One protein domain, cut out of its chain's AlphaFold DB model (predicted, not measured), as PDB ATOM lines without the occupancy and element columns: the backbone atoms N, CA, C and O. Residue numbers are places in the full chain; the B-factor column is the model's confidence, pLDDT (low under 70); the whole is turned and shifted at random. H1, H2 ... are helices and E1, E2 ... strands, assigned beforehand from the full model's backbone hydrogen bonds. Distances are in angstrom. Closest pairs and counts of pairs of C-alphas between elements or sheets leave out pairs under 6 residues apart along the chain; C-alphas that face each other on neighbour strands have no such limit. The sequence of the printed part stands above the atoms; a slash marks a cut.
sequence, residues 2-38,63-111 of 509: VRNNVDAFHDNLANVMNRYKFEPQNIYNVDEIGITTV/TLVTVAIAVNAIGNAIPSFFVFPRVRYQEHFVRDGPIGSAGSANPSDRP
ATOM      1  N   VAL A   2      54.234  18.327 -33.442       48.97
ATOM      2  CA  VAL A   2      55.422  19.203 -33.457       48.97
ATOM      3  C   VAL A   2      56.672  18.319 -33.546       48.97
ATOM      4  O   VAL A   2      56.662  17.234 -32.967       48.97
ATOM      5  N   ARG A   3      57.720  18.752 -34.270       55.59
ATOM      6  CA  ARG A   3      58.940  17.947 -34.521       55.59
ATOM      7  C   ARG A   3      59.531  17.348 -33.246       55.59
ATOM      8  O   ARG A   3      59.653  16.135 -33.176       55.59
ATOM      9  N   ASN A   4      59.712  18.169 -32.214       61.88
ATOM     10  CA  ASN A   4      60.306  17.785 -30.932       61.88
ATOM     11  C   ASN A   4      59.660  16.528 -30.303       61.88
ATOM     12  O   ASN A   4      60.341  15.750 -29.645       61.88
ATOM     13  N   ASN A   5      58.354  16.305 -30.515       73.00
ATOM     14  CA  ASN A   5      57.632  15.137 -29.993       73.00
ATOM     15  C   ASN A   5      57.837  13.873 -30.849       73.00
ATOM     16  O   ASN A   5      57.647  12.766 -30.356       73.00
ATOM     17  N   VAL A   6      58.176  14.036 -32.130       80.62
ATOM     18  CA  VAL A   6      58.545  12.951 -33.054       80.62
ATOM     19  C   VAL A   6      59.993  12.539 -32.800       80.62
ATOM     20  O   VAL A   6      60.272  11.351 -32.666       80.62
ATOM     21  N   ASP A   7      60.885  13.515 -32.641       87.25
ATOM     22  CA  ASP A   7      62.300  13.293 -32.337       87.25
ATOM     23  C   ASP A   7      62.440  12.532 -30.999       87.25
ATOM     24  O   ASP A   7      62.961  11.418 -30.965       87.25
ATOM     25  N   ALA A   8      61.795  13.028 -29.932       89.06
ATOM     26  CA  ALA A   8      61.764  12.356 -28.628       89.06
ATOM     27  C   ALA A   8      61.079  10.972 -28.644       89.06
ATOM     28  O   ALA A   8      61.385  10.125 -27.804       89.06
ATOM     29  N   PHE A   9      60.156  10.702 -29.576       87.69
ATOM     30  CA  PHE A   9      59.607   9.353 -29.760       87.69
ATOM     31  C   PHE A   9      60.658   8.405 -30.356       87.69
ATOM     32  O   PHE A   9      60.814   7.284 -29.871       87.69
ATOM     33  N   HIS A  10      61.408   8.855 -31.365       88.81
ATOM     34  CA  HIS A  10      62.459   8.053 -31.988       88.81
ATOM     35  C   HIS A  10      63.645   7.795 -31.050       88.81
ATOM     36  O   HIS A  10      64.138   6.668 -31.032       88.81
ATOM     37  N   ASP A  11      64.036   8.762 -30.215       93.12
ATOM     38  CA  ASP A  11      65.078   8.569 -29.194       93.12
ATOM     39  C   ASP A  11      64.673   7.495 -28.169       93.12
ATOM     40  O   ASP A  11      65.435   6.568 -27.876       93.12
ATOM     41  N   ASN A  12      63.437   7.561 -27.660       92.19
ATOM     42  CA  ASN A  12      62.908   6.552 -26.739       92.19
ATOM     43  C   ASN A  12      62.799   5.167 -27.400       92.19
ATOM     44  O   ASN A  12      63.185   4.164 -26.793       92.19
ATOM     45  N   LEU A  13      62.339   5.102 -28.653       88.88
ATOM     46  CA  LEU A  13      62.285   3.859 -29.423       88.88
ATOM     47  C   LEU A  13      63.687   3.262 -29.632       88.88
ATOM     48  O   LEU A  13      63.866   2.062 -29.436       88.88
ATOM     49  N   ALA A  14      64.687   4.081 -29.970       91.75
ATOM     50  CA  ALA A  14      66.072   3.643 -30.138       91.75
ATOM     51  C   ALA A  14      66.661   3.092 -28.827       91.75
ATOM     52  O   ALA A  14      67.254   2.014 -28.828       91.75
ATOM     53  N   ASN A  15      66.435   3.773 -27.699       93.88
ATOM     54  CA  ASN A  15      66.872   3.315 -26.377       93.88
ATOM     55  C   ASN A  15      66.260   1.955 -26.000       93.88
ATOM     56  O   ASN A  15      66.972   1.048 -25.563       93.88
ATOM     57  N   VAL A  16      64.952   1.779 -26.217       92.94
ATOM     58  CA  VAL A  16      64.249   0.511 -25.957       92.94
ATOM     59  C   VAL A  16      64.739  -0.604 -26.890       92.94
ATOM     60  O   VAL A  16      65.050  -1.699 -26.419       92.94
ATOM     61  N   MET A  17      64.883  -0.328 -28.190       91.50
ATOM     62  CA  MET A  17      65.392  -1.293 -29.172       91.50
ATOM     63  C   MET A  17      66.826  -1.740 -28.861       91.50
ATOM     64  O   MET A  17      67.112  -2.935 -28.916       91.50
ATOM     65  N   ASN A  18      67.710  -0.820 -28.471       92.81
ATOM     66  CA  ASN A  18      69.091  -1.139 -28.099       92.81
ATOM     67  C   ASN A  18      69.175  -1.962 -26.802       92.81
ATOM     68  O   ASN A  18      69.991  -2.882 -26.713       92.81
ATOM     69  N   ARG A  19      68.322  -1.659 -25.809       94.38
ATOM     70  CA  ARG A  19      68.297  -2.351 -24.509       94.38
ATOM     71  C   ARG A  19      67.756  -3.778 -24.605       94.38
ATOM     72  O   ARG A  19      68.362  -4.685 -24.045       94.38
ATOM     73  N   TYR A  20      66.628  -3.974 -25.290       91.81
ATOM     74  CA  TYR A  20      65.909  -5.256 -25.306       91.81
ATOM     75  C   TYR A  20      66.099  -6.078 -26.587       91.81
ATOM     76  O   TYR A  20      65.730  -7.248 -26.606       91.81
ATOM     77  N   LYS A  21      66.690  -5.494 -27.643       91.00
ATOM     78  CA  LYS A  21      67.051  -6.168 -28.906       91.00
ATOM     79  C   LYS A  21      65.893  -6.974 -29.509       91.00
ATOM     80  O   LYS A  21      66.053  -8.131 -29.887       91.00
ATOM     81  N   PHE A  22      64.709  -6.360 -29.574       89.31
ATOM     82  CA  PHE A  22      63.492  -7.031 -30.028       89.31
ATOM     83  C   PHE A  22      63.615  -7.549 -31.468       89.31
ATOM     84  O   PHE A  22      63.650  -6.781 -32.428       89.31
ATOM     85  N   GLU A  23      63.627  -8.873 -31.610       90.12
ATOM     86  CA  GLU A  23      63.571  -9.542 -32.910       90.12
ATOM     87  C   GLU A  23      62.213  -9.330 -33.623       90.12
ATOM     88  O   GLU A  23      61.201  -9.068 -32.958       90.12
ATOM     89  N   PRO A  24      62.139  -9.470 -34.966       87.75
ATOM     90  CA  PRO A  24      60.969  -9.066 -35.757       87.75
ATOM     91  C   PRO A  24      59.653  -9.792 -35.433       87.75
ATOM     92  O   PRO A  24      58.586  -9.314 -35.818       87.75
ATOM     93  N   GLN A  25      59.697 -10.930 -34.731       88.69
ATOM     94  CA  GLN A  25      58.508 -11.642 -34.256       88.69
ATOM     95  C   GLN A  25      57.866 -11.012 -33.008       88.69
ATOM     96  O   GLN A  25      56.689 -11.266 -32.742       88.69
ATOM     97  N   ASN A  26      58.618 -10.198 -32.263       88.62
ATOM     98  CA  ASN A  26      58.190  -9.588 -31.001       88.62
ATOM     99  C   ASN A  26      57.563  -8.195 -31.199       88.62
ATOM    100  O   ASN A  26      56.869  -7.700 -30.316       88.62
ATOM    101  N   ILE A  27      57.789  -7.572 -32.359       89.69
ATOM    102  CA  ILE A  27      57.287  -6.237 -32.698       89.69
ATOM    103  C   ILE A  27      56.007  -6.380 -33.523       89.69
ATOM    104  O   ILE A  27      56.056  -6.790 -34.682       89.69
ATOM    105  N   TYR A  28      54.865  -6.017 -32.938       90.38
ATOM    106  CA  TYR A  28      53.571  -5.992 -33.621       90.38
ATOM    107  C   TYR A  28      53.167  -4.552 -33.939       90.38
ATOM    108  O   TYR A  28      53.046  -3.726 -33.037       90.38
ATOM    109  N   ASN A  29      52.909  -4.262 -35.215       90.69
ATOM    110  CA  ASN A  29      52.215  -3.043 -35.612       90.69
ATOM    111  C   ASN A  29      50.705  -3.250 -35.442       90.69
ATOM    112  O   ASN A  29      50.181  -4.274 -35.890       90.69
ATOM    113  N   VAL A  30      50.018  -2.291 -34.822       90.75
ATOM    114  CA  VAL A  30      48.571  -2.333 -34.556       90.75
ATOM    115  C   VAL A  30      47.888  -1.216 -35.335       90.75
ATOM    116  O   VAL A  30      48.357  -0.082 -35.301       90.75
ATOM    117  N   ASP A  31      46.788  -1.527 -36.018       90.31
ATOM    118  CA  ASP A  31      45.979  -0.543 -36.749       90.31
ATOM    119  C   ASP A  31      44.473  -0.838 -36.616       90.31
ATOM    120  O   ASP A  31      44.062  -1.973 -36.340       90.31
ATOM    121  N   GLU A  32      43.646   0.191 -36.807       88.94
ATOM    122  CA  GLU A  32      42.187   0.153 -36.684       88.94
ATOM    123  C   GLU A  32      41.505   0.311 -38.049       88.94
ATOM    124  O   GLU A  32      41.530   1.377 -38.663       88.94
ATOM    125  N   ILE A  33      40.802  -0.732 -38.504       85.81
ATOM    126  CA  ILE A  33      40.040  -0.694 -39.757       85.81
ATOM    127  C   ILE A  33      38.526  -0.712 -39.516       85.81
ATOM    128  O   ILE A  33      37.973  -1.609 -38.880       85.81
ATOM    129  N   GLY A  34      37.827   0.274 -40.081       87.25
ATOM    130  CA  GLY A  34      36.366   0.325 -40.083       87.25
ATOM    131  C   GLY A  34      35.757  -0.616 -41.127       87.25
ATOM    132  O   GLY A  34      35.796  -0.334 -42.325       87.25
ATOM    133  N   ILE A  35      35.134  -1.710 -40.688       82.19
ATOM    134  CA  ILE A  35      34.450  -2.678 -41.557       82.19
ATOM    135  C   ILE A  35      32.937  -2.444 -41.513       82.19
ATOM    136  O   ILE A  35      32.320  -2.430 -40.451       82.19
ATOM    137  N   THR A  36      32.293  -2.289 -42.674       79.12
ATOM    138  CA  THR A  36      30.827  -2.153 -42.727       79.12
ATOM    139  C   THR A  36      30.124  -3.503 -42.569       79.12
ATOM    140  O   THR A  36      30.526  -4.514 -43.153       79.12
ATOM    141  N   THR A  37      29.012  -3.515 -41.829       70.62
ATOM    142  CA  THR A  37      28.148  -4.699 -41.627       70.62
ATOM    143  C   THR A  37      27.437  -5.175 -42.904       70.62
ATOM    144  O   THR A  37      26.915  -6.291 -42.956       70.62
ATOM    145  N   VAL A  38      27.381  -4.335 -43.946       69.81
ATOM    146  CA  VAL A  38      26.694  -4.605 -45.219       69.81
ATOM    147  C   VAL A  38      27.665  -4.427 -46.384       69.81
ATOM    148  O   VAL A  38      27.724  -3.382 -47.029       69.81
ATOM    149  N   THR A  63      26.061   0.894 -40.314       66.75
ATOM    150  CA  THR A  63      26.893   0.754 -39.116       66.75
ATOM    151  C   THR A  63      28.304   0.304 -39.505       66.75
ATOM    152  O   THR A  63      28.475  -0.690 -40.224       66.75
ATOM    153  N   LEU A  64      29.302   1.045 -39.025       79.94
ATOM    154  CA  LEU A  64      30.713   0.681 -39.076       79.94
ATOM    155  C   LEU A  64      31.042  -0.161 -37.833       79.94
ATOM    156  O   LEU A  64      30.482   0.066 -36.767       79.94
ATOM    157  N   VAL A  65      31.908  -1.157 -37.965       85.00
ATOM    158  CA  VAL A  65      32.472  -1.910 -36.841       85.00
ATOM    159  C   VAL A  65      33.973  -1.723 -36.921       85.00
ATOM    160  O   VAL A  65      34.577  -2.077 -37.934       85.00
ATOM    161  N   THR A  66      34.568  -1.143 -35.886       89.50
ATOM    162  CA  THR A  66      36.019  -0.964 -35.828       89.50
ATOM    163  C   THR A  66      36.661  -2.300 -35.487       89.50
ATOM    164  O   THR A  66      36.220  -2.990 -34.567       89.50
ATOM    165  N   VAL A  67      37.683  -2.685 -36.244       90.00
ATOM    166  CA  VAL A  67      38.443  -3.912 -36.020       90.00
ATOM    167  C   VAL A  67      39.897  -3.537 -35.792       90.00
ATOM    168  O   VAL A  67      40.546  -3.027 -36.702       90.00
ATOM    169  N   ALA A  68      40.397  -3.802 -34.589       91.19
ATOM    170  CA  ALA A  68      41.818  -3.700 -34.297       91.19
ATOM    171  C   ALA A  68      42.517  -4.980 -34.777       91.19
ATOM    172  O   ALA A  68      42.067  -6.099 -34.491       91.19
ATOM    173  N   ILE A  69      43.606  -4.810 -35.525       89.50
ATOM    174  CA  ILE A  69      44.421  -5.898 -36.069       89.50
ATOM    175  C   ILE A  69      45.881  -5.607 -35.726       89.50
ATOM    176  O   ILE A  69      46.376  -4.522 -36.018       89.50
ATOM    177  N   ALA A  70      46.569  -6.583 -35.133       91.25
ATOM    178  CA  ALA A  70      47.989  -6.488 -34.808       91.25
ATOM    179  C   ALA A  70      48.787  -7.556 -35.565       91.25
ATOM    180  O   ALA A  70      48.468  -8.744 -35.471       91.25
ATOM    181  N   VAL A  71      49.822  -7.145 -36.300       91.31
ATOM    182  CA  VAL A  71      50.665  -8.020 -37.137       91.31
ATOM    183  C   VAL A  71      52.149  -7.749 -36.919       91.31
ATOM    184  O   VAL A  71      52.557  -6.594 -36.812       91.31
ATOM    185  N   ASN A  72      52.964  -8.804 -36.877       91.88
ATOM    186  CA  ASN A  72      54.424  -8.682 -36.833       91.88
ATOM    187  C   ASN A  72      55.056  -8.809 -38.230       91.88
ATOM    188  O   ASN A  72      54.412  -9.241 -39.190       91.88
ATOM    189  N   ALA A  73      56.337  -8.455 -38.350       87.25
ATOM    190  CA  ALA A  73      57.046  -8.446 -39.635       87.25
ATOM    191  C   ALA A  73      57.290  -9.849 -40.237       87.25
ATOM    192  O   ALA A  73      57.615  -9.963 -41.416       87.25
ATOM    193  N   ILE A  74      57.110 -10.914 -39.448       89.50
ATOM    194  CA  ILE A  74      57.201 -12.320 -39.879       89.50
ATOM    195  C   ILE A  74      55.838 -12.862 -40.368       89.50
ATOM    196  O   ILE A  74      55.769 -13.930 -40.972       89.50
ATOM    197  N   GLY A  75      54.752 -12.097 -40.199       84.69
ATOM    198  CA  GLY A  75      53.415 -12.436 -40.691       84.69
ATOM    199  C   GLY A  75      52.525 -13.172 -39.685       84.69
ATOM    200  O   GLY A  75      51.459 -13.662 -40.068       84.69
ATOM    201  N   ASN A  76      52.912 -13.234 -38.407       86.31
ATOM    202  CA  ASN A  76      51.989 -13.642 -37.347       86.31
ATOM    203  C   ASN A  76      50.998 -12.503 -37.079       86.31
ATOM    204  O   ASN A  76      51.373 -11.329 -37.072       86.31
ATOM    205  N   ALA A  77      49.748 -12.862 -36.789       86.19
ATOM    206  CA  ALA A  77      48.702 -11.927 -36.398       86.19
ATOM    207  C   ALA A  77      48.145 -12.300 -35.021       86.19
ATOM    208  O   ALA A  77      47.880 -13.475 -34.758       86.19
ATOM    209  N   ILE A  78      47.913 -11.301 -34.168       87.00
ATOM    210  CA  ILE A  78      47.059 -11.467 -32.986       87.00
ATOM    211  C   ILE A  78      45.603 -11.558 -33.488       87.00
ATOM    212  O   ILE A  78      45.251 -10.836 -34.430       87.00
ATOM    213  N   PRO A  79      44.742 -12.431 -32.923       89.06
ATOM    214  CA  PRO A  79      43.353 -12.538 -33.356       89.06
ATOM    215  C   PRO A  79      42.611 -11.195 -33.323       89.06
ATOM    216  O   PRO A  79      42.712 -10.433 -32.364       89.06
ATOM    217  N   SER A  80      41.853 -10.914 -34.384       88.75
ATOM    218  CA  SER A  80      41.175  -9.629 -34.596       88.75
ATOM    219  C   SER A  80      40.168  -9.294 -33.493       88.75
ATOM    220  O   SER A  80      39.314 -10.123 -33.161       88.75
ATOM    221  N   PHE A  81      40.223  -8.060 -32.985       91.56
ATOM    222  CA  PHE A  81      39.325  -7.570 -31.940       91.56
ATOM    223  C   PHE A  81      38.269  -6.619 -32.516       91.56
ATOM    224  O   PHE A  81      38.605  -5.609 -33.130       91.56
ATOM    225  N   PHE A  82      36.987  -6.929 -32.311       89.69
ATOM    226  CA  PHE A  82      35.860  -6.187 -32.886       89.69
ATOM    227  C   PHE A  82      35.195  -5.254 -31.861       89.69
ATOM    228  O   PHE A  82      34.610  -5.714 -30.880       89.69
ATOM    229  N   VAL A  83      35.203  -3.945 -32.121       89.62
ATOM    230  CA  VAL A  83      34.460  -2.936 -31.349       89.62
ATOM    231  C   VAL A  83      33.162  -2.604 -32.084       89.62
ATOM    232  O   VAL A  83      33.156  -1.951 -33.130       89.62
ATOM    233  N   PHE A  84      32.037  -3.067 -31.540       86.75
ATOM    234  CA  PHE A  84      30.708  -2.796 -32.089       86.75
ATOM    235  C   PHE A  84      30.113  -1.517 -31.469       86.75
ATOM    236  O   PHE A  84      30.055  -1.440 -30.240       86.75
ATOM    237  N   PRO A  85      29.585  -0.556 -32.254       80.25
ATOM    238  CA  PRO A  85      28.964   0.655 -31.712       80.25
ATOM    239  C   PRO A  85      27.575   0.349 -31.122       80.25
ATOM    240  O   PRO A  85      26.540   0.439 -31.790       80.25
ATOM    241  N   ARG A  86      27.544  -0.134 -29.874       76.38
ATOM    242  CA  ARG A  86      26.347  -0.567 -29.134       76.38
ATOM    243  C   ARG A  86      26.551  -0.424 -27.622       76.38
ATOM    244  O   ARG A  86      27.653  -0.534 -27.113       76.38
ATOM    245  N   VAL A  87      25.445  -0.320 -26.884       73.06
ATOM    246  CA  VAL A  87      25.430  -0.327 -25.402       73.06
ATOM    247  C   VAL A  87      25.549  -1.744 -24.809       73.06
ATOM    248  O   VAL A  87      25.793  -1.907 -23.620       73.06
ATOM    249  N   ARG A  88      25.320  -2.798 -25.607       75.25
ATOM    250  CA  ARG A  88      25.364  -4.196 -25.148       75.25
ATOM    251  C   ARG A  88      26.087  -5.072 -26.160       75.25
ATOM    252  O   ARG A  88      25.642  -5.185 -27.305       75.25
ATOM    253  N   TYR A  89      27.162  -5.714 -25.714       83.44
ATOM    254  CA  TYR A  89      27.843  -6.763 -26.463       83.44
ATOM    255  C   TYR A  89      27.011  -8.050 -26.465       83.44
ATOM    256  O   TYR A  89      26.206  -8.286 -25.562       83.44
ATOM    257  N   GLN A  90      27.197  -8.877 -27.489       79.94
ATOM    258  CA  GLN A  90      26.672 -10.234 -27.566       79.94
ATOM    259  C   GLN A  90      27.732 -11.107 -28.236       79.94
ATOM    260  O   GLN A  90      28.137 -10.834 -29.362       79.94
ATOM    261  N   GLU A  91      28.129 -12.189 -27.574       80.38
ATOM    262  CA  GLU A  91      29.166 -13.123 -28.037       80.38
ATOM    263  C   GLU A  91      28.927 -13.643 -29.468       80.38
ATOM    264  O   GLU A  91      29.851 -13.780 -30.267       80.38
ATOM    265  N   HIS A  92      27.660 -13.834 -29.856       81.31
ATOM    266  CA  HIS A  92      27.309 -14.299 -31.197       81.31
ATOM    267  C   HIS A  92      27.615 -13.298 -32.332       81.31
ATOM    268  O   HIS A  92      27.436 -13.661 -33.496       81.31
ATOM    269  N   PHE A  93      28.056 -12.068 -32.038       81.06
ATOM    270  CA  PHE A  93      28.472 -11.094 -33.054       81.06
ATOM    271  C   PHE A  93      29.792 -11.474 -33.751       81.06
ATOM    272  O   PHE A  93      29.950 -11.151 -34.925       81.06
ATOM    273  N   VAL A  94      30.700 -12.193 -33.075       84.69
ATOM    274  CA  VAL A  94      31.987 -12.651 -33.650       84.69
ATOM    275  C   VAL A  94      31.971 -14.121 -34.106       84.69
ATOM    276  O   VAL A  94      32.963 -14.608 -34.637       84.69
ATOM    277  N   ARG A  95      30.839 -14.827 -33.948       76.00
ATOM    278  CA  ARG A  95      30.717 -16.295 -34.099       76.00
ATOM    279  C   ARG A  95      31.244 -16.869 -35.422       76.00
ATOM    280  O   ARG A  95      31.813 -17.954 -35.410       76.00
ATOM    281  N   ASP A  96      31.034 -16.174 -36.543       76.62
ATOM    282  CA  ASP A  96      31.513 -16.615 -37.867       76.62
ATOM    283  C   ASP A  96      32.678 -15.739 -38.392       76.62
ATOM    284  O   ASP A  96      32.889 -15.636 -39.600       76.62
ATOM    285  N   GLY A  97      33.405 -15.068 -37.487       76.75
ATOM    286  CA  GLY A  97      34.625 -14.307 -37.779       76.75
ATOM    287  C   GLY A  97      35.900 -15.170 -37.799       76.75
ATOM    288  O   GLY A  97      35.825 -16.399 -37.727       76.75
ATOM    289  N   PRO A  98      37.093 -14.552 -37.907       80.12
ATOM    290  CA  PRO A  98      38.374 -15.258 -37.822       80.12
ATOM    291  C   PRO A  98      38.543 -16.037 -36.506       80.12
ATOM    292  O   PRO A  98      38.073 -15.607 -35.452       80.12
ATOM    293  N   ILE A  99      39.247 -17.170 -36.552       79.44
ATOM    294  CA  ILE A  99      39.470 -18.030 -35.377       79.44
ATOM    295  C   ILE A  99      40.194 -17.241 -34.274       79.44
ATOM    296  O   ILE A  99      41.186 -16.567 -34.540       79.44
ATOM    297  N   GLY A 100      39.682 -17.330 -33.042       82.75
ATOM    298  CA  GLY A 100      40.195 -16.597 -31.880       82.75
ATOM    299  C   GLY A 100      39.711 -15.148 -31.756       82.75
ATOM    300  O   GLY A 100      40.114 -14.478 -30.812       82.75
ATOM    301  N   SER A 101      38.867 -14.650 -32.670       86.38
ATOM    302  CA  SER A 101      38.366 -13.269 -32.598       86.38
ATOM    303  C   SER A 101      37.584 -13.006 -31.315       86.38
ATOM    304  O   SER A 101      36.650 -13.738 -30.982       86.38
ATOM    305  N   ALA A 102      37.915 -11.901 -30.657       87.25
ATOM    306  CA  ALA A 102      37.186 -11.366 -29.515       87.25
ATOM    307  C   ALA A 102      36.479 -10.058 -29.902       87.25
ATOM    308  O   ALA A 102      36.655  -9.528 -31.001       87.25
ATOM    309  N   GLY A 103      35.660  -9.518 -29.005       89.38
ATOM    310  CA  GLY A 103      35.016  -8.236 -29.244       89.38
ATOM    311  C   GLY A 103      34.338  -7.658 -28.015       89.38
ATOM    312  O   GLY A 103      34.136  -8.338 -27.010       89.38
ATOM    313  N   SER A 104      33.985  -6.384 -28.126       88.81
ATOM    314  CA  SER A 104      33.282  -5.613 -27.104       88.81
ATOM    315  C   SER A 104      32.266  -4.673 -27.760       88.81
ATOM    316  O   SER A 104      32.148  -4.603 -28.986       88.81
ATOM    317  N   ALA A 105      31.494  -3.961 -26.946       84.69
ATOM    318  CA  ALA A 105      30.527  -2.981 -27.409       84.69
ATOM    319  C   ALA A 105      30.720  -1.645 -26.690       84.69
ATOM    320  O   ALA A 105      30.659  -1.591 -25.463       84.69
ATOM    321  N   ASN A 106      30.929  -0.584 -27.466       78.62
ATOM    322  CA  ASN A 106      31.057   0.786 -26.980       78.62
ATOM    323  C   ASN A 106      29.880   1.624 -27.520       78.62
ATOM    324  O   ASN A 106      29.569   1.502 -28.703       78.62
ATOM    325  N   PRO A 107      29.201   2.475 -26.729       64.44
ATOM    326  CA  PRO A 107      28.213   3.415 -27.259       64.44
ATOM    327  C   PRO A 107      28.730   4.410 -28.320       64.44
ATOM    328  O   PRO A 107      27.900   4.986 -29.021       64.44
ATOM    329  N   SER A 108      30.048   4.618 -28.448       58.22
ATOM    330  CA  SER A 108      30.679   5.495 -29.452       58.22
ATOM    331  C   SER A 108      31.517   4.732 -30.495       58.22
ATOM    332  O   SER A 108      32.131   3.711 -30.196       58.22
ATOM    333  N   ASP A 109      31.594   5.268 -31.722       48.09
ATOM    334  CA  ASP A 109      32.349   4.715 -32.871       48.09
ATOM    335  C   ASP A 109      33.893   4.847 -32.756       48.09
ATOM    336  O   ASP A 109      34.602   4.851 -33.763       48.09
ATOM    337  N   ARG A 110      34.441   4.993 -31.544       38.41
ATOM    338  CA  ARG A 110      35.891   5.002 -31.276       38.41
ATOM    339  C   ARG A 110      36.183   4.195 -30.017       38.41
ATOM    340  O   ARG A 110      35.442   4.360 -29.047       38.41
ATOM    341  N   PRO A 111      37.243   3.377 -29.961       38.34
ATOM    342  CA  PRO A 111      37.775   2.960 -28.674       38.34
ATOM    343  C   PRO A 111      38.303   4.193 -27.922       38.34
ATOM    344  O   PRO A 111      38.894   5.097 -28.514       38.34
TER     345      PRO A 111
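What this domain is: This is residues 2 to 38 and 63 to 111 of the 509 residues of an uncharacterized protein of Eumeta variegata (UniProt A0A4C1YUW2). A strongly twisted sheet of four strands makes the body, and a lone helix, H1, sticks out beyond one end of it, residues 2 to 22 standing free. The printed part has 86 residues, with H1, E1, E2, E3 and E4 in chain order; the class is mixed, helices and strands. The sheet, E1 E2 E3 E4, is mixed. The whole is loose, radius of gyration of the C-alphas 16.8 A, spanning 44 by 31 by 20 A.

Where its parts are: H1, residues 3 to 20, begins at C-alpha 3 (58.940, 17.947, -34.521) and is 25.9 A long. E1 is residues 28 to 36, 24.8 A; E2 64 to 72, 25.6 A; E3 77 to 85, 23.9 A; E4 102 to 106, ending at C-alpha 106 (31.057, 0.786, -26.980).

How they stand to each other: H1, every O i to N i+4 pair within hydrogen-bond range, is not on the sheet. E1 and E2 are antiparallel; N 29 and O 71 are 2.8 A apart. Hairpin E2 and E3: N 68 and O 81, 2.9 A. E3 and E4 are parallel; N 82 and O 102, 2.9 A.

The domain as a whole: Residues 39 to 62 are not printed; C-alphas 38 and 63 are 8.1 A apart. The link E3 to E4 is long. pLDDT is under 70 at residues 2 to 4, 38, 63 and 107 to 111.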